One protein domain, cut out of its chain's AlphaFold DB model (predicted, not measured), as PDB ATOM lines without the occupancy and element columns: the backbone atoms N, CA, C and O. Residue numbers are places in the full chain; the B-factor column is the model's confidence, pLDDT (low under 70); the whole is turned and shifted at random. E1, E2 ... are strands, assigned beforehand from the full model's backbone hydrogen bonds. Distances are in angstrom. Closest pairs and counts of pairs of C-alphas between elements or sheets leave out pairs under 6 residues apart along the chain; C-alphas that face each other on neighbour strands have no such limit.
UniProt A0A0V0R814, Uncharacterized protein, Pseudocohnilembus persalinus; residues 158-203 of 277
ATOM      1  N   ILE A 158      28.794  38.770  93.913       79.81
ATOM      2  CA  ILE A 158      28.429  39.468  95.139       79.81
ATOM      3  C   ILE A 158      27.105  38.878  95.622       79.81
ATOM      4  O   ILE A 158      26.128  38.832  94.872       79.81
ATOM      5  N   TYR A 159      27.085  38.415  96.873       76.62
ATOM      6  CA  TYR A 159      25.862  37.945  97.517       76.62
ATOM      7  C   TYR A 159      24.996  39.132  97.923       76.62
ATOM      8  O   TYR A 159      25.458  40.039  98.618       76.62
ATOM      9  N   ASN A 160      23.733  39.111  97.518       74.19
ATOM     10  CA  ASN A 160      22.766  40.120  97.908       74.19
ATOM     11  C   ASN A 160      21.867  39.578  99.027       74.19
ATOM     12  O   ASN A 160      21.104  38.631  98.834       74.19
ATOM     13  N   ASN A 161      21.939  40.208 100.204       62.97
ATOM     14  CA  ASN A 161      21.148  39.819 101.376       62.97
ATOM     15  C   ASN A 161      19.635  39.988 101.166       62.97
ATOM     16  O   ASN A 161      18.863  39.242 101.762       62.97
ATOM     17  N   SER A 162      19.204  40.922 100.313       68.69
ATOM     18  CA  SER A 162      17.781  41.192 100.074       68.69
ATOM     19  C   SER A 162      17.133  40.144  99.170       68.69
ATOM     20  O   SER A 162      15.991  39.757  99.395       68.69
ATOM     21  N   THR A 163      17.854  39.673  98.149       65.69
ATOM     22  CA  THR A 163      17.362  38.653  97.204       65.69
ATOM     23  C   THR A 163      17.786  37.239  97.599       65.69
ATOM     24  O   THR A 163      17.278  36.266  97.047       65.69
ATOM     25  N   LEU A 164      18.697  37.108  98.572       59.47
ATOM     26  CA  LEU A 164      19.334  35.856  98.984       59.47
ATOM     27  C   LEU A 164      19.960  35.088  97.802       59.47
ATOM     28  O   LEU A 164      19.991  33.851  97.810       59.47
ATOM     29  N   MET A 165      20.426  35.827  96.788       68.06
ATOM     30  CA  MET A 165      20.954  35.337  95.515       68.06
ATOM     31  C   MET A 165      22.267  36.037  95.131       68.06
ATOM     32  O   MET A 165      22.606  37.107  95.631       68.06
ATOM     33  N   CYS A 166      23.001  35.409  94.212       73.38
ATOM     34  CA  CYS A 166      24.220  35.936  93.599       73.38
ATOM     35  C   CYS A 166      23.866  36.711  92.331       73.38
ATOM     36  O   CYS A 166      23.996  36.194  91.222       73.38
ATOM     37  N   ASP A 167      23.342  37.919  92.501       82.69
ATOM     38  CA  ASP A 167      22.736  38.696  91.415       82.69
ATOM     39  C   ASP A 167      23.669  39.750  90.803       82.69
ATOM     40  O   ASP A 167      23.303  40.408  89.830       82.69
ATOM     41  N   LYS A 168      24.888  39.882  91.329       86.44
ATOM     42  CA  LYS A 168      25.900  40.818  90.834       86.44
ATOM     43  C   LYS A 168      27.251  40.147  90.693       86.44
ATOM     44  O   LYS A 168      27.571  39.204  91.415       86.44
ATOM     45  N   CYS A 169      28.059  40.672  89.785       88.50
ATOM     46  CA  CYS A 169      29.467  40.318  89.686       88.50
ATOM     47  C   CYS A 169      30.337  41.335  90.420       88.50
ATOM     48  O   CYS A 169      29.968  42.498  90.530       88.50
ATOM     49  N   VAL A 170      31.510  40.920  90.882       87.25
ATOM     50  CA  VAL A 170      32.565  41.840  91.308       87.25
ATOM     51  C   VAL A 170      32.997  42.667  90.096       87.25
ATOM     52  O   VAL A 170      33.263  42.091  89.032       87.25
ATOM     53  N   GLY A 171      33.057  43.987  90.281       89.75
ATOM     54  CA  GLY A 171      33.422  44.955  89.249       89.75
ATOM     55  C   GLY A 171      32.312  45.920  88.873       89.75
ATOM     56  O   GLY A 171      31.229  45.931  89.469       89.75
ATOM     57  N   ASP A 172      32.595  46.702  87.840       91.19
ATOM     58  CA  ASP A 172      31.624  47.587  87.212       91.19
ATOM     59  C   ASP A 172      30.508  46.759  86.580       91.19
ATOM     60  O   ASP A 172      30.715  45.626  86.129       91.19
ATOM     61  N   GLN A 173      29.309  47.332  86.540       90.19
ATOM     62  CA  GLN A 173      28.133  46.700  85.947       90.19
ATOM     63  C   GLN A 173      27.731  47.448  84.682       90.19
ATOM     64  O   GLN A 173      27.823  48.669  84.637       90.19
ATOM     65  N   ASN A 174      27.186  46.710  83.712       89.44
ATOM     66  CA  ASN A 174      26.650  47.238  82.452       89.44
ATOM     67  C   ASN A 174      27.676  47.887  81.512       89.44
ATOM     68  O   ASN A 174      27.282  48.540  80.549       89.44
ATOM     69  N   GLU A 175      28.965  47.659  81.734       93.25
ATOM     70  CA  GLU A 175      30.018  48.067  80.815       93.25
ATOM     71  C   GLU A 175      30.361  46.942  79.836       93.25
ATOM     72  O   GLU A 175      30.141  45.756  80.097       93.25
ATOM     73  N   SER A 176      30.957  47.301  78.699       93.06
ATOM     74  CA  SER A 176      31.397  46.334  77.675       93.06
ATOM     75  C   SER A 176      32.393  45.288  78.197       93.06
ATOM     76  O   SER A 176      32.473  44.187  77.658       93.06
ATOM     77  N   TYR A 177      33.122  45.623  79.264       91.88
ATOM     78  CA  TYR A 177      34.092  44.772  79.951       91.88
ATOM     79  C   TYR A 177      33.546  44.151  81.250       91.88
ATOM     80  O   TYR A 177      34.274  43.447  81.955       91.88
ATOM     81  N   SER A 178      32.287  44.416  81.609       92.19
ATOM     82  CA  SER A 178      31.680  43.882  82.828       92.19
ATOM     83  C   SER A 178      31.516  42.368  82.755       92.19
ATOM     84  O   SER A 178      31.151  41.798  81.726       92.19
ATOM     85  N   ARG A 179      31.719  41.701  83.893       90.50
ATOM     86  CA  ARG A 179      31.417  40.272  84.040       90.50
ATOM     87  C   ARG A 179      29.916  40.015  83.896       90.50
ATOM     88  O   ARG A 179      29.086  40.787  84.368       90.50
ATOM     89  N   ILE A 180      29.563  38.882  83.292       88.19
ATOM     90  CA  ILE A 180      28.173  38.543  82.968       88.19
ATOM     91  C   ILE A 180      27.563  37.675  84.078       88.19
ATOM     92  O   ILE A 180      27.908  36.498  84.211       88.19
ATOM     93  N   VAL A 181      26.599  38.220  84.829       80.12
ATOM     94  CA  VAL A 181      25.918  37.535  85.954       80.12
ATOM     95  C   VAL A 181      25.322  36.186  85.527       80.12
ATOM     96  O   VAL A 181      25.577  35.161  86.160       80.12
ATOM     97  N   GLY A 182      24.617  36.152  84.389       76.12
ATOM     98  CA  GLY A 182      24.009  34.933  83.834       76.12
ATOM     99  C   GLY A 182      25.004  33.880  83.324       76.12
ATOM    100  O   GLY A 182      24.613  32.749  83.054       76.12
ATOM    101  N   LYS A 183      26.296  34.217  83.220       78.00
ATOM    102  CA  LYS A 183      27.375  33.301  82.819       78.00
ATOM    103  C   LYS A 183      28.396  33.119  83.943       78.00
ATOM    104  O   LYS A 183      29.598  33.125  83.690       78.00
ATOM    105  N   LEU A 184      27.933  32.977  85.188       78.88
ATOM    106  CA  LEU A 184      28.787  32.763  86.371       78.88
ATOM    107  C   LEU A 184      29.868  33.845  86.542       78.88
ATOM    108  O   LEU A 184      30.983  33.556  86.976       78.88
ATOM    109  N   CYS A 185      29.554  35.087  86.170       86.38
ATOM    110  CA  CYS A 185      30.505  36.196  86.153       86.38
ATOM    111  C   CYS A 185      31.746  35.929  85.295       86.38
ATOM    112  O   CYS A 185      32.858  36.314  85.643       86.38
ATOM    113  N   SER A 186      31.553  35.277  84.151       87.06
ATOM    114  CA  SER A 186      32.589  35.164  83.123       87.06
ATOM    115  C   SER A 186      32.757  36.486  82.375       87.06
ATOM    116  O   SER A 186      31.813  37.276  82.276       87.06
ATOM    117  N   CYS A 187      33.954  36.708  81.832       91.75
ATOM    118  CA  CYS A 187      34.222  37.855  80.971       91.75
ATOM    119  C   CYS A 187      33.511  37.721  79.613       91.75
ATOM    120  O   CYS A 187      33.355  36.600  79.121       91.75
ATOM    121  N   PRO A 188      33.066  38.843  79.024       93.50
ATOM    122  CA  PRO A 188      32.493  38.869  77.684       93.50
ATOM    123  C   PRO A 188      33.552  38.567  76.616       93.50
ATOM    124  O   PRO A 188      34.759  38.630  76.869       93.50
ATOM    125  N   ASP A 189      33.096  38.252  75.405       92.81
ATOM    126  CA  ASP A 189      33.983  37.980  74.273       92.81
ATOM    127  C   ASP A 189      34.857  39.207  73.962       92.81
ATOM    128  O   ASP A 189      34.393  40.346  73.994       92.81
ATOM    129  N   GLY A 190      36.144  38.981  73.679       89.56
ATOM    130  CA  GLY A 190      37.124  40.063  73.502       89.56
ATOM    131  C   GLY A 190      37.825  40.504  74.793       89.56
ATOM    132  O   GLY A 190      38.774  41.291  74.731       89.56
ATOM    133  N   TYR A 191      37.429  39.950  75.944       93.88
ATOM    134  CA  TYR A 191      38.018  40.233  77.250       93.88
ATOM    135  C   TYR A 191      38.495  38.953  77.947       93.88
ATOM    136  O   TYR A 191      38.047  37.847  77.651       93.88
ATOM    137  N   TYR A 192      39.430  39.092  78.884       89.25
ATOM    138  CA  TYR A 192      39.957  37.998  79.693       89.25
ATOM    139  C   TYR A 192      39.950  38.359  81.176       89.25
ATOM    140  O   TYR A 192      40.036  39.529  81.554       89.25
ATOM    141  N   ASP A 193      39.834  37.333  82.017       87.56
ATOM    142  CA  ASP A 193      39.849  37.513  83.463       87.56
ATOM    143  C   ASP A 193      41.290  37.616  83.975       87.56
ATOM    144  O   ASP A 193      42.155  36.821  83.591       87.56
ATOM    145  N   VAL A 194      41.538  38.576  84.864       84.38
ATOM    146  CA  VAL A 194      42.821  38.751  85.552       84.38
ATOM    147  C   VAL A 194      42.608  38.522  87.040       84.38
ATOM    148  O   VAL A 194      41.712  39.095  87.665       84.38
ATOM    149  N   ILE A 195      43.413  37.632  87.621       74.88
ATOM    150  CA  ILE A 195      43.375  37.354  89.059       74.88
ATOM    151  C   ILE A 195      43.752  38.637  89.805       74.88
ATOM    152  O   ILE A 195      44.781  39.239  89.512       74.88
ATOM    153  N   GLY A 196      42.915  39.047  90.758       76.12
ATOM    154  CA  GLY A 196      43.107  40.276  91.535       76.12
ATOM    155  C   GLY A 196      42.502  41.534  90.910       76.12
ATOM    156  O   GLY A 196      42.394  42.539  91.603       76.12
ATOM    157  N   ASP A 197      42.044  41.476  89.657       83.50
ATOM    158  CA  ASP A 197      41.353  42.601  89.028       83.50
ATOM    159  C   ASP A 197      39.840  42.514  89.250       83.50
ATOM    160  O   ASP A 197      39.221  41.449  89.086       83.50
ATOM    161  N   SER A 198      39.243  43.642  89.632       85.56
ATOM    162  CA  SER A 198      37.804  43.781  89.791       85.56
ATOM    163  C   SER A 198      37.077  43.844  88.455       85.56
ATOM    164  O   SER A 198      35.885  43.595  88.470       85.56
ATOM    165  N   ASN A 199      37.733  44.041  87.309       90.75
ATOM    166  CA  ASN A 199      37.120  44.099  85.974       90.75
ATOM    167  C   ASN A 199      37.798  43.136  84.978       90.75
ATOM    168  O   ASN A 199      38.863  42.582  85.255       90.75
ATOM    169  N   CYS A 200      37.159  42.877  83.831       92.81
ATOM    170  CA  CYS A 200      37.785  42.105  82.758       92.81
ATOM    171  C   CYS A 200      38.696  42.992  81.909       92.81
ATOM    172  O   CYS A 200      38.384  44.148  81.635       92.81
ATOM    173  N   GLN A 201      39.801  42.424  81.436       92.44
ATOM    174  CA  GLN A 201      40.801  43.146  80.656       92.44
ATOM    175  C   GLN A 201      40.643  42.857  79.166       92.44
ATOM    176  O   GLN A 201      40.371  41.723  78.777       92.44
ATOM    177  N   SER A 202      40.795  43.869  78.310       90.56
ATOM    178  CA  SER A 202      40.667  43.670  76.859       90.56
ATOM    179  C   SER A 202      41.846  42.864  76.315       90.56
ATOM    180  O   SER A 202      43.009  43.148  76.612       90.56
ATOM    181  N   ILE A 203      41.561  41.887  75.452       85.00
ATOM    182  CA  ILE A 203      42.580  41.059  74.789       85.00
ATOM    183  C   ILE A 203      43.538  41.918  73.941       85.00
ATOM    184  O   ILE A 203      44.702  41.552  73.768       85.00
TER     185      ILE A 203
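Overview. This is residues 158 to 203 of the 277 residues of an uncharacterized protein of Pseudocohnilembus persalinus (UniProt A0A0V0R814). The printed part has little regular structure: a small two-stranded hairpin, E1 and E2, makes one end of an elongated shape, and residues 170 to 203 wind on from it in loops. One short antiparallel pairing, residues 191 to 192 with residues 201 to 202, ties the loops together. The 46 printed residues hold no named helix and two named strands, E1 then E2, in one antiparallel sheet; the class is all strand, with only 8 residues in named elements. The whole is compact, radius of gyration of the C-alphas 10.8 A, and spans 35 by 19 by 15 A.

Arrangement. E1, residues 158 to 160, and E2, residues 165 to 169, form an antiparallel hairpin with a tight link, their directions 142 degrees apart. N 158 and O 168, 2.8 A apart, are within hydrogen-bond range.

Along the chain. E1, 6.3 A long, begins at C-alpha 158 (28.429, 39.468, 95.139). E2, 11.5 A long, ends at C-alpha 169 (29.467, 40.318, 89.686).

Size, cuts and confidence. The C-alphas farthest apart, of Ser 162 and Ile 203, are 35.4 A apart. The printed part has no cut. Residues 161 to 165 have pLDDT under 70.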